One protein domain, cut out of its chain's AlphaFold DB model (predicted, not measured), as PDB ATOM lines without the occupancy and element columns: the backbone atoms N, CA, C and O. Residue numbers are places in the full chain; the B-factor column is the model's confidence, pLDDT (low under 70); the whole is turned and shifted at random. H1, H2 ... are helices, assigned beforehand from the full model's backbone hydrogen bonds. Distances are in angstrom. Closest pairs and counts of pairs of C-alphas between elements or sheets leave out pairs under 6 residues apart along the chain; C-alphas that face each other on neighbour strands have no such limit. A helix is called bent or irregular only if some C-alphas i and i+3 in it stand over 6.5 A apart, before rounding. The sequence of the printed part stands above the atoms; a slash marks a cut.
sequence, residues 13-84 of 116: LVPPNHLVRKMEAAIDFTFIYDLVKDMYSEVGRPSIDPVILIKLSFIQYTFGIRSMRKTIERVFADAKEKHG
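AT A GLANCE: This is residues 13 to 84 of the 116 residues of the protein "Transposase" of Bacillus sp. FJAT-22058 (UniProt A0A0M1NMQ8). This is a loose, open group of four helices, in which the longest, H4, packs with its first residues on the later part of H3 and runs off from it at nearly a right angle. H2 touches the first residues of H3, H1 comes near H3 without a clear contact, and residues 41 to 47 of the loop between H2 and H3 stick out. The printed part has 72 residues with four named helices, H1, H2, H3 and H4 in that order along the chain, and no named strand; the class is all helix. It is loose, with a radius of gyration of the C-alphas of 14.2 A, and spans 37 by 28 by 25 A.

HOW THE PARTS SIT: H4, residues 68 to 82, touches H3, residues 50 to 62, the closest C-alphas being those of Gln 60 and Thr 71, 6.4 A apart. H4 touches H3 with residues 68 to 71 alone, H3 touches H4 with residues 56 to 60 alone, and the two lines are about perpendicular at 84 degrees. H2, residues 31 to 39, touches residues 50 to 51 alone of H3, with the closest C-alphas, those of Ile 32 and Val 51, 6.4 A apart. H2 and H3 run opposite ways at a steep tilt of 65 degrees. H1, residues 19 to 26, and H3 are close but not clearly touching: their closest C-alphas, those of Val 20 and Ile 59, are 7.7 A apart. They run opposite ways at a steep tilt of 46 degrees. H4 is apart from both H1 and H2, and H1 and H2 are apart too. In H1, H3 and H4 every O i to N i+4 pair is within hydrogen-bond range; in H2 it is 3 of 5.

IN THESE COORDINATES: H4 runs 20.8 A from C-alpha 68 at (-47.817, 6.721, -4.961) to C-alpha 82 at (-64.788, 7.984, -16.932). H3 measures 18.2 A from C-alpha 50 to C-alpha 62, H2 14.3 A from C-alpha 31 to C-alpha 39, and H1 10.5 A from C-alpha 19, at (-52.948, 23.468, -12.164), to C-alpha 26. H2 is irregular: C-alphas 35 and 38 are 7.8 A apart.

THE WHOLE: The two C-alphas farthest apart are those of Asn 17 and Val 43, at 41.0 A; Val 43 is in the stretch of residues 41 to 47 that stands free. The C-alphas of Leu 13 and Gly 84, the first and last printed residues, are 14.3 A apart. The printed part has no cut. The links H1 to H2 and H3 to H4 are tight, the link H2 to H3, with 10 residues, is short, and no link is long. The mean pLDDT of the printed part is 87.9, and residue 13 alone is under 70.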
ATOM      1  N   LEU A  13     -63.483  17.029 -16.790       69.50
ATOM      2  CA  LEU A  13     -62.589  16.258 -15.919       69.50
ATOM      3  C   LEU A  13     -61.411  17.074 -15.399       69.50
ATOM      4  O   LEU A  13     -61.022  16.931 -14.243       69.50
ATOM      5  N   VAL A  14     -60.826  17.899 -16.263       76.44
ATOM      6  CA  VAL A  14     -59.698  18.774 -15.952       76.44
ATOM      7  C   VAL A  14     -59.997  20.136 -16.570       76.44
ATOM      8  O   VAL A  14     -59.740  20.314 -17.768       76.44
ATOM      9  N   PRO A  15     -60.527  21.094 -15.787       82.38
ATOM     10  CA  PRO A  15     -60.874  22.421 -16.280       82.38
ATOM     11  C   PRO A  15     -59.688  23.138 -16.947       82.38
ATOM     12  O   PRO A  15     -58.537  22.890 -16.573       82.38
ATOM     13  N   PRO A  16     -59.930  24.066 -17.892       80.06
ATOM     14  CA  PRO A  16     -58.866  24.808 -18.577       80.06
ATOM     15  C   PRO A  16     -57.889  25.521 -17.628       80.06
ATOM     16  O   PRO A  16     -56.684  25.504 -17.856       80.06
ATOM     17  N   ASN A  17     -58.384  26.071 -16.513       83.88
ATOM     18  CA  ASN A  17     -57.571  26.780 -15.515       83.88
ATOM     19  C   ASN A  17     -56.946  25.854 -14.444       83.88
ATOM     20  O   ASN A  17     -56.431  26.322 -13.429       83.88
ATOM     21  N   HIS A  18     -57.010  24.533 -14.622       86.75
ATOM     22  CA  HIS A  18     -56.504  23.584 -13.633       86.75
ATOM     23  C   HIS A  18     -54.969  23.553 -13.599       86.75
ATOM     24  O   HIS A  18     -54.304  23.591 -14.636       86.75
ATOM     25  N   LEU A  19     -54.395  23.406 -12.402       86.19
ATOM     26  CA  LEU A  19     -52.948  23.468 -12.164       86.19
ATOM     27  C   LEU A  19     -52.145  22.471 -13.017       86.19
ATOM     28  O   LEU A  19     -51.094  22.817 -13.546       86.19
ATOM     29  N   VAL A  20     -52.679  21.264 -13.225       86.31
ATOM     30  CA  VAL A  20     -52.027  20.227 -14.047       86.31
ATOM     31  C   VAL A  20     -51.834  20.678 -15.497       86.31
ATOM     32  O   VAL A  20     -50.798  20.372 -16.073       86.31
ATOM     33  N   ARG A  21     -52.771  21.443 -16.080       85.75
ATOM     34  CA  ARG A  21     -52.610  21.970 -17.449       85.75
ATOM     35  C   ARG A  21     -51.494  23.008 -17.519       85.75
ATOM     36  O   ARG A  21     -50.709  22.991 -18.458       85.75
ATOM     37  N   LYS A  22     -51.394  23.870 -16.502       87.31
ATOM     38  CA  LYS A  22     -50.317  24.866 -16.395       87.31
ATOM     39  C   LYS A  22     -48.951  24.193 -16.266       87.31
ATOM     40  O   LYS A  22     -48.019  24.594 -16.944       87.31
ATOM     41  N   MET A  23     -48.854  23.150 -15.443       86.00
ATOM     42  CA  MET A  23     -47.628  22.357 -15.293       86.00
ATOM     43  C   MET A  23     -47.222  21.677 -16.594       86.00
ATOM     44  O   MET A  23     -46.052  21.691 -16.955       86.00
ATOM     45  N   GLU A  24     -48.190  21.099 -17.301       86.06
ATOM     46  CA  GLU A  24     -47.929  20.422 -18.563       86.06
ATOM     47  C   GLU A  24     -47.439  21.376 -19.660       86.06
ATOM     48  O   GLU A  24     -46.577  21.005 -20.444       86.06
ATOM     49  N   ALA A  25     -47.969  22.602 -19.696       86.81
ATOM     50  CA  ALA A  25     -47.543  23.630 -20.642       86.81
ATOM     51  C   ALA A  25     -46.202  24.286 -20.263       86.81
ATOM     52  O   ALA A  25     -45.502  24.790 -21.133       86.81
ATOM     53  N   ALA A  26     -45.858  24.314 -18.973       89.00
ATOM     54  CA  ALA A  26     -44.669  25.005 -18.477       89.00
ATOM     55  C   ALA A  26     -43.388  24.162 -18.530       89.00
ATOM     56  O   ALA A  26     -42.298  24.724 -18.477       89.00
ATOM     57  N   ILE A  27     -43.504  22.831 -18.572       88.94
ATOM     58  CA  ILE A  27     -42.366  21.920 -18.428       88.94
ATOM     59  C   ILE A  27     -42.324  20.969 -19.619       88.94
ATOM     60  O   ILE A  27     -43.214  20.132 -19.787       88.94
ATOM     61  N   ASP A  28     -41.245  21.043 -20.397       91.19
ATOM     62  CA  ASP A  28     -40.868  19.939 -21.270       91.19
ATOM     63  C   ASP A  28     -40.223  18.838 -20.418       91.19
ATOM     64  O   ASP A  28     -39.281  19.091 -19.676       91.19
ATOM     65  N   PHE A  29     -40.759  17.620 -20.487       90.25
ATOM     66  CA  PHE A  29     -40.301  16.476 -19.695       90.25
ATOM     67  C   PHE A  29     -39.303  15.584 -20.451       90.25
ATOM     68  O   PHE A  29     -38.838  14.594 -19.888       90.25
ATOM     69  N   THR A  30     -38.977  15.899 -21.709       92.56
ATOM     70  CA  THR A  30     -38.072  15.087 -22.542       92.56
ATOM     71  C   THR A  30     -36.680  14.925 -21.929       92.56
ATOM     72  O   THR A  30     -36.116  13.836 -22.011       92.56
ATOM     73  N   PHE A  31     -36.180  15.939 -21.212       93.19
ATOM     74  CA  PHE A  31     -34.873  15.910 -20.535       93.19
ATOM     75  C   PHE A  31     -34.706  14.739 -19.551       93.19
ATOM     76  O   PHE A  31     -33.587  14.343 -19.232       93.19
ATOM     77  N   ILE A  32     -35.809  14.175 -19.045       93.44
ATOM     78  CA  ILE A  32     -35.774  13.065 -18.088       93.44
ATOM     79  C   ILE A  32     -35.171  11.816 -18.723       93.44
ATOM     80  O   ILE A  32     -34.477  11.079 -18.026       93.44
ATOM     81  N   TYR A  33     -35.419  11.576 -20.015       93.25
ATOM     82  CA  TYR A  33     -34.900  10.392 -20.697       93.25
ATOM     83  C   TYR A  33     -33.373  10.343 -20.647       93.25
ATOM     84  O   TYR A  33     -32.820   9.291 -20.337       93.25
ATOM     85  N   ASP A  34     -32.714  11.482 -20.860       94.12
ATOM     86  CA  ASP A  34     -31.255  11.572 -20.809       94.12
ATOM     87  C   ASP A  34     -30.724  11.366 -19.384       94.12
ATOM     88  O   ASP A  34     -29.741  10.657 -19.191       94.12
ATOM     89  N   LEU A  35     -31.405  11.914 -18.370       93.62
ATOM     90  CA  LEU A  35     -30.975  11.809 -16.970       93.62
ATOM     91  C   LEU A  35     -31.015  10.385 -16.412       93.62
ATOM     92  O   LEU A  35     -30.217  10.042 -15.543       93.62
ATOM     93  N   VAL A  36     -31.978   9.575 -16.848       92.00
ATOM     94  CA  VAL A  36     -32.206   8.234 -16.282       92.00
ATOM     95  C   VAL A  36     -31.759   7.112 -17.209       92.00
ATOM     96  O   VAL A  36     -31.932   5.949 -16.854       92.00
ATOM     97  N   LYS A  37     -31.189   7.436 -18.373       90.00
ATOM     98  CA  LYS A  37     -30.819   6.469 -19.410       90.00
ATOM     99  C   LYS A  37     -30.004   5.300 -18.859       90.00
ATOM    100  O   LYS A  37     -30.365   4.151 -19.086       90.00
ATOM    101  N   ASP A  38     -28.984   5.592 -18.060       91.75
ATOM    102  CA  ASP A  38     -28.079   4.578 -17.501       91.75
ATOM    103  C   ASP A  38     -28.729   3.726 -16.393       91.75
ATOM    104  O   ASP A  38     -28.237   2.654 -16.047       91.75
ATOM    105  N   MET A  39     -29.855   4.185 -15.838       88.69
ATOM    106  CA  MET A  39     -30.607   3.491 -14.786       88.69
ATOM    107  C   MET A  39     -31.677   2.544 -15.346       88.69
ATOM    108  O   MET A  39     -32.220   1.723 -14.603       88.69
ATOM    109  N   TYR A  40     -32.017   2.665 -16.632       87.69
ATOM    110  CA  TYR A  40     -33.052   1.873 -17.285       87.69
ATOM    111  C   TYR A  40     -32.429   0.854 -18.241       87.69
ATOM    112  O   TYR A  40     -31.654   1.193 -19.126       87.69
ATOM    113  N   SER A  41     -32.807  -0.414 -18.082       85.25
ATOM    114  CA  SER A  41     -32.409  -1.481 -19.004       85.25
ATOM    115  C   SER A  41     -33.405  -1.594 -20.156       85.25
ATOM    116  O   SER A  41     -34.616  -1.641 -19.931       85.25
ATOM    117  N   GLU A  42     -32.894  -1.725 -21.380       81.19
ATOM    118  CA  GLU A  42     -33.693  -2.093 -22.559       81.19
ATOM    119  C   GLU A  42     -34.040  -3.592 -22.586       81.19
ATOM    120  O   GLU A  42     -34.951  -4.022 -23.293       81.19
ATOM    121  N   VAL A  43     -33.332  -4.402 -21.791       87.12
ATOM    122  CA  VAL A  43     -33.489  -5.858 -21.732       87.12
ATOM    123  C   VAL A  43     -34.215  -6.268 -20.451       87.12
ATOM    124  O   VAL A  43     -33.902  -5.790 -19.359       87.12
ATOM    125  N   GLY A  44     -35.152  -7.208 -20.579       86.75
ATOM    126  CA  GLY A  44     -35.895  -7.792 -19.463       86.75
ATOM    127  C   GLY A  44     -37.351  -7.340 -19.419       86.75
ATOM    128  O   GLY A  44     -37.977  -7.092 -20.450       86.75
ATOM    129  N   ARG A  45     -37.928  -7.279 -18.213       84.50
ATOM    130  CA  ARG A  45     -39.295  -6.778 -18.035       84.50
ATOM    131  C   ARG A  45     -39.276  -5.252 -18.166       84.50
ATOM    132  O   ARG A  45     -38.633  -4.615 -17.333       84.50
ATOM    133  N   PRO A  46     -40.004  -4.662 -19.127       83.06
ATOM    134  CA  PRO A  46     -40.034  -3.218 -19.276       83.06
ATOM    135  C   PRO A  46     -40.616  -2.571 -18.017       83.06
ATOM    136  O   PRO A  46     -41.701  -2.931 -17.544       83.06
ATOM    137  N   SER A  47     -39.854  -1.628 -17.477       84.62
ATOM    138  CA  SER A  47     -40.269  -0.744 -16.393       84.62
ATOM    139  C   SER A  47     -41.277   0.293 -16.895       84.62
ATOM    140  O   SER A  47     -41.445   0.503 -18.095       84.62
ATOM    141  N   ILE A  48     -41.970   0.950 -15.962       86.62
ATOM    142  CA  ILE A  48     -42.824   2.101 -16.285       86.62
ATOM    143  C   ILE A  48     -41.958   3.193 -16.919       86.62
ATOM    144  O   ILE A  48     -40.861   3.464 -16.426       86.62
ATOM    145  N   ASP A  49     -42.475   3.828 -17.972       89.50
ATOM    146  CA  ASP A  49     -41.825   4.963 -18.624       89.50
ATOM    147  C   ASP A  49     -41.414   6.039 -17.592       89.50
ATOM    148  O   ASP A  49     -42.228   6.422 -16.737       89.50
ATOM    149  N   PRO A  50     -40.160   6.520 -17.632       91.62
ATOM    150  CA  PRO A  50     -39.640   7.422 -16.612       91.62
ATOM    151  C   PRO A  50     -40.381   8.761 -16.568       91.62
ATOM    152  O   PRO A  50     -40.620   9.293 -15.482       91.62
ATOM    153  N   VAL A  51     -40.820   9.286 -17.716       92.56
ATOM    154  CA  VAL A  51     -41.594  10.531 -17.771       92.56
ATOM    155  C   VAL A  51     -42.949  10.345 -17.090       92.56
ATOM    156  O   VAL A  51     -43.381  11.221 -16.337       92.56
ATOM    157  N   ILE A  52     -43.617   9.204 -17.290       90.81
ATOM    158  CA  ILE A  52     -44.867   8.879 -16.584       90.81
ATOM    159  C   ILE A  52     -44.631   8.804 -15.074       90.81
ATOM    160  O   ILE A  52     -45.406   9.385 -14.309       90.81
ATOM    161  N   LEU A  53     -43.570   8.123 -14.635       90.31
ATOM    162  CA  LEU A  53     -43.254   7.983 -13.215       90.31
ATOM    163  C   LEU A  53     -43.028   9.349 -12.556       90.31
ATOM    164  O   LEU A  53     -43.607   9.636 -11.507       90.31
ATOM    165  N   ILE A  54     -42.247  10.219 -13.195       91.69
ATOM    166  CA  ILE A  54     -41.998  11.569 -12.694       91.69
ATOM    167  C   ILE A  54     -43.286  12.398 -12.693       91.69
ATOM    168  O   ILE A  54     -43.604  13.005 -11.673       91.69
ATOM    169  N   LYS A  55     -44.099  12.364 -13.757       90.62
ATOM    170  CA  LYS A  55     -45.402  13.056 -13.783       90.62
ATOM    171  C   LYS A  55     -46.315  12.620 -12.635       90.62
ATOM    172  O   LYS A  55     -46.958  13.464 -12.012       90.62
ATOM    173  N   LEU A  56     -46.346  11.327 -12.309       90.50
ATOM    174  CA  LEU A  56     -47.099  10.821 -11.157       90.50
ATOM    175  C   LEU A  56     -46.544  11.350  -9.828       90.50
ATOM    176  O   LEU A  56     -47.337  11.724  -8.964       90.50
ATOM    177  N   SER A  57     -45.221  11.456  -9.679       90.44
ATOM    178  CA  SER A  57     -44.574  12.067  -8.507       90.44
ATOM    179  C   SER A  57     -44.906  13.554  -8.367       90.44
ATOM    180  O   SER A  57     -45.234  14.010  -7.271       90.44
ATOM    181  N   PHE A  58     -44.917  14.307  -9.471       90.25
ATOM    182  CA  PHE A  58     -45.338  15.711  -9.477       90.25
ATOM    183  C   PHE A  58     -46.798  15.865  -9.047       90.25
ATOM    184  O   PHE A  58     -47.096  16.686  -8.181       90.25
ATOM    185  N   ILE A  59     -47.709  15.054  -9.593       89.88
ATOM    186  CA  ILE A  59     -49.125  15.044  -9.189       89.88
ATOM    187  C   ILE A  59     -49.244  14.689  -7.704       89.88
ATOM    188  O   ILE A  59     -49.968  15.351  -6.961       89.88
ATOM    189  N   GLN A  60     -48.516  13.666  -7.256       91.19
ATOM    190  CA  GLN A  60     -48.517  13.239  -5.865       91.19
ATOM    191  C   GLN A  60     -48.126  14.394  -4.935       91.19
ATOM    192  O   GLN A  60     -48.848  14.671  -3.978       91.19
ATOM    193  N   TYR A  61     -47.022  15.078  -5.234       90.88
ATOM    194  CA  TYR A  61     -46.520  16.195  -4.440       90.88
ATOM    195  C   TYR A  61     -47.481  17.389  -4.463       90.88
ATOM    196  O   TYR A  61     -47.898  17.879  -3.416       90.88
ATOM    197  N   THR A  62     -47.912  17.793  -5.657       89.75
ATOM    198  CA  THR A  62     -48.771  18.964  -5.883       89.75
ATOM    199  C   THR A  62     -50.115  18.860  -5.164       89.75
ATOM    200  O   THR A  62     -50.600  19.839  -4.604       89.75
ATOM    201  N   PHE A  63     -50.724  17.673  -5.162       89.06
ATOM    202  CA  PHE A  63     -52.022  17.437  -4.523       89.06
ATOM    203  C   PHE A  63     -51.904  16.830  -3.118       89.06
ATOM    204  O   PHE A  63     -52.904  16.352  -2.575       89.06
ATOM    205  N   GLY A  64     -50.701  16.802  -2.531       90.44
ATOM    206  CA  GLY A  64     -50.465  16.294  -1.177       90.44
ATOM    207  C   GLY A  64     -50.879  14.830  -0.980       90.44
ATOM    208  O   GLY A  64     -51.332  14.435   0.100       90.44
ATOM    209  N   ILE A  65     -50.782  14.000  -2.024       90.19
ATOM    210  CA  ILE A  65     -51.151  12.586  -1.948       90.19
ATOM    211  C   ILE A  65     -50.035  11.835  -1.216       90.19
ATOM    212  O   ILE A  65     -48.895  11.761  -1.654       90.19
ATOM    213  N   ARG A  66     -50.364  11.225  -0.078       86.69
ATOM    214  CA  ARG A  66     -49.360  10.608   0.807       86.69
ATOM    215  C   ARG A  66     -48.660   9.372   0.236       86.69
ATOM    216  O   ARG A  66     -47.634   8.967   0.761       86.69
ATOM    217  N   SER A  67     -49.220   8.737  -0.791       89.56
ATOM    218  CA  SER A  67     -48.691   7.486  -1.333       89.56
ATOM    219  C   SER A  67     -48.862   7.419  -2.840       89.56
ATOM    220  O   SER A  67     -49.966   7.630  -3.349       89.56
ATOM    221  N   MET A  68     -47.796   7.012  -3.530       88.56
ATOM    222  CA  MET A  68     -47.817   6.721  -4.961       88.56
ATOM    223  C   MET A  68     -48.888   5.682  -5.312       88.56
ATOM    224  O   MET A  68     -49.601   5.823  -6.303       88.56
ATOM    225  N   ARG A  69     -49.082   4.674  -4.450       89.75
ATOM    226  CA  ARG A  69     -50.120   3.652  -4.633       89.75
ATOM    227  C   ARG A  69     -51.515   4.270  -4.691       89.75
ATOM    228  O   ARG A  69     -52.302   3.915  -5.560       89.75
ATOM    229  N   LYS A  70     -51.791   5.248  -3.825       91.25
ATOM    230  CA  LYS A  70     -53.073   5.966  -3.803       91.25
ATOM    231  C   LYS A  70     -53.265   6.835  -5.050       91.25
ATOM    232  O   LYS A  70     -54.384   6.951  -5.543       91.25
ATOM    233  N   THR A  71     -52.190   7.429  -5.575       90.12
ATOM    234  CA  THR A  71     -52.220   8.149  -6.860       90.12
ATOM    235  C   THR A  71     -52.591   7.198  -7.994       90.12
ATOM    236  O   THR A  71     -53.515   7.476  -8.754       90.12
ATOM    237  N   ILE A  72     -51.933   6.039  -8.058       90.00
ATOM    238  CA  ILE A  72     -52.198   5.000  -9.056       90.00
ATOM    239  C   ILE A  72     -53.647   4.500  -8.955       90.00
ATOM    240  O   ILE A  72     -54.351   4.453  -9.960       90.00
ATOM    241  N   GLU A  73     -54.137   4.196  -7.751       91.69
ATOM    242  CA  GLU A  73     -55.522   3.759  -7.525       91.69
ATOM    243  C   GLU A  73     -56.551   4.794  -8.000       91.69
ATOM    244  O   GLU A  73     -57.557   4.416  -8.601       91.69
ATOM    245  N   ARG A  74     -56.291   6.094  -7.808       88.44
ATOM    246  CA  ARG A  74     -57.149   7.162  -8.349       88.44
ATOM    247  C   ARG A  74     -57.152   7.187  -9.873       88.44
ATOM    248  O   ARG A  74     -58.224   7.272 -10.461       88.44
ATOM    249  N   VAL A  75     -55.986   7.069 -10.510       87.06
ATOM    250  CA  VAL A  75     -55.887   7.002 -11.979       87.06
ATOM    251  C   VAL A  75     -56.652   5.787 -12.516       87.06
ATOM    252  O   VAL A  75     -57.387   5.899 -13.496       87.06
ATOM    253  N   PHE A  76     -56.560   4.638 -11.842       88.56
ATOM    254  CA  PHE A  76     -57.342   3.450 -12.189       88.56
ATOM    255  C   PHE A  76     -58.848   3.628 -11.968       88.56
ATOM    256  O   PHE A  76     -59.639   3.129 -12.768       88.56
ATOM    257  N   ALA A  77     -59.265   4.310 -10.901       89.31
ATOM    258  CA  ALA A  77     -60.672   4.616 -10.666       89.31
ATOM    259  C   ALA A  77     -61.231   5.518 -11.777       89.31
ATOM    260  O   ALA A  77     -62.289   5.225 -12.333       89.31
ATOM    261  N   ASP A  78     -60.477   6.542 -12.178       85.69
ATOM    262  CA  ASP A  78     -60.844   7.436 -13.276       85.69
ATOM    263  C   ASP A  78     -60.944   6.696 -14.615       85.69
ATOM    264  O   ASP A  78     -61.924   6.856 -15.341       85.69
ATOM    265  N   ALA A  79     -59.986   5.818 -14.914       85.44
ATOM    266  CA  ALA A  79     -60.040   4.930 -16.071       85.44
ATOM    267  C   ALA A  79     -61.333   4.095 -16.117       85.44
ATOM    268  O   ALA A  79     -61.978   3.983 -17.164       85.44
ATOM    269  N   LYS A  80     -61.737   3.528 -14.977       86.50
ATOM    270  CA  LYS A  80     -62.936   2.691 -14.880       86.50
ATOM    271  C   LYS A  80     -64.214   3.501 -15.062       86.50
ATOM    272  O   LYS A  80     -65.031   3.143 -15.908       86.50
ATOM    273  N   GLU A  81     -64.369   4.577 -14.299       85.62
ATOM    274  CA  GLU A  81     -65.620   5.339 -14.237       85.62
ATOM    275  C   GLU A  81     -65.793   6.287 -15.431       85.62
ATOM    276  O   GLU A  81     -66.899   6.427 -15.946       85.62
ATOM    277  N   LYS A  82     -64.713   6.915 -15.917       81.31
ATOM    278  CA  LYS A  82     -64.788   7.984 -16.932       81.31
ATOM    279  C   LYS A  82     -64.446   7.524 -18.344       81.31
ATOM    280  O   LYS A  82     -64.808   8.191 -19.311       81.31
ATOM    281  N   HIS A  83     -63.731   6.409 -18.483       81.50
ATOM    282  CA  HIS A  83     -63.214   5.941 -19.773       81.50
ATOM    283  C   HIS A  83     -63.722   4.550 -20.164       81.50
ATOM    284  O   HIS A  83     -63.144   3.895 -21.028       81.50
ATOM    285  N   GLY A  84     -64.815   4.092 -19.543       81.06
ATOM    286  CA  GLY A  84     -65.498   2.858 -19.932       81.06
ATOM    287  C   GLY A  84     -64.684   1.586 -19.681       81.06
ATOM    288  O   GLY A  84     -65.023   0.537 -20.219       81.06
TER     289      GLY A  84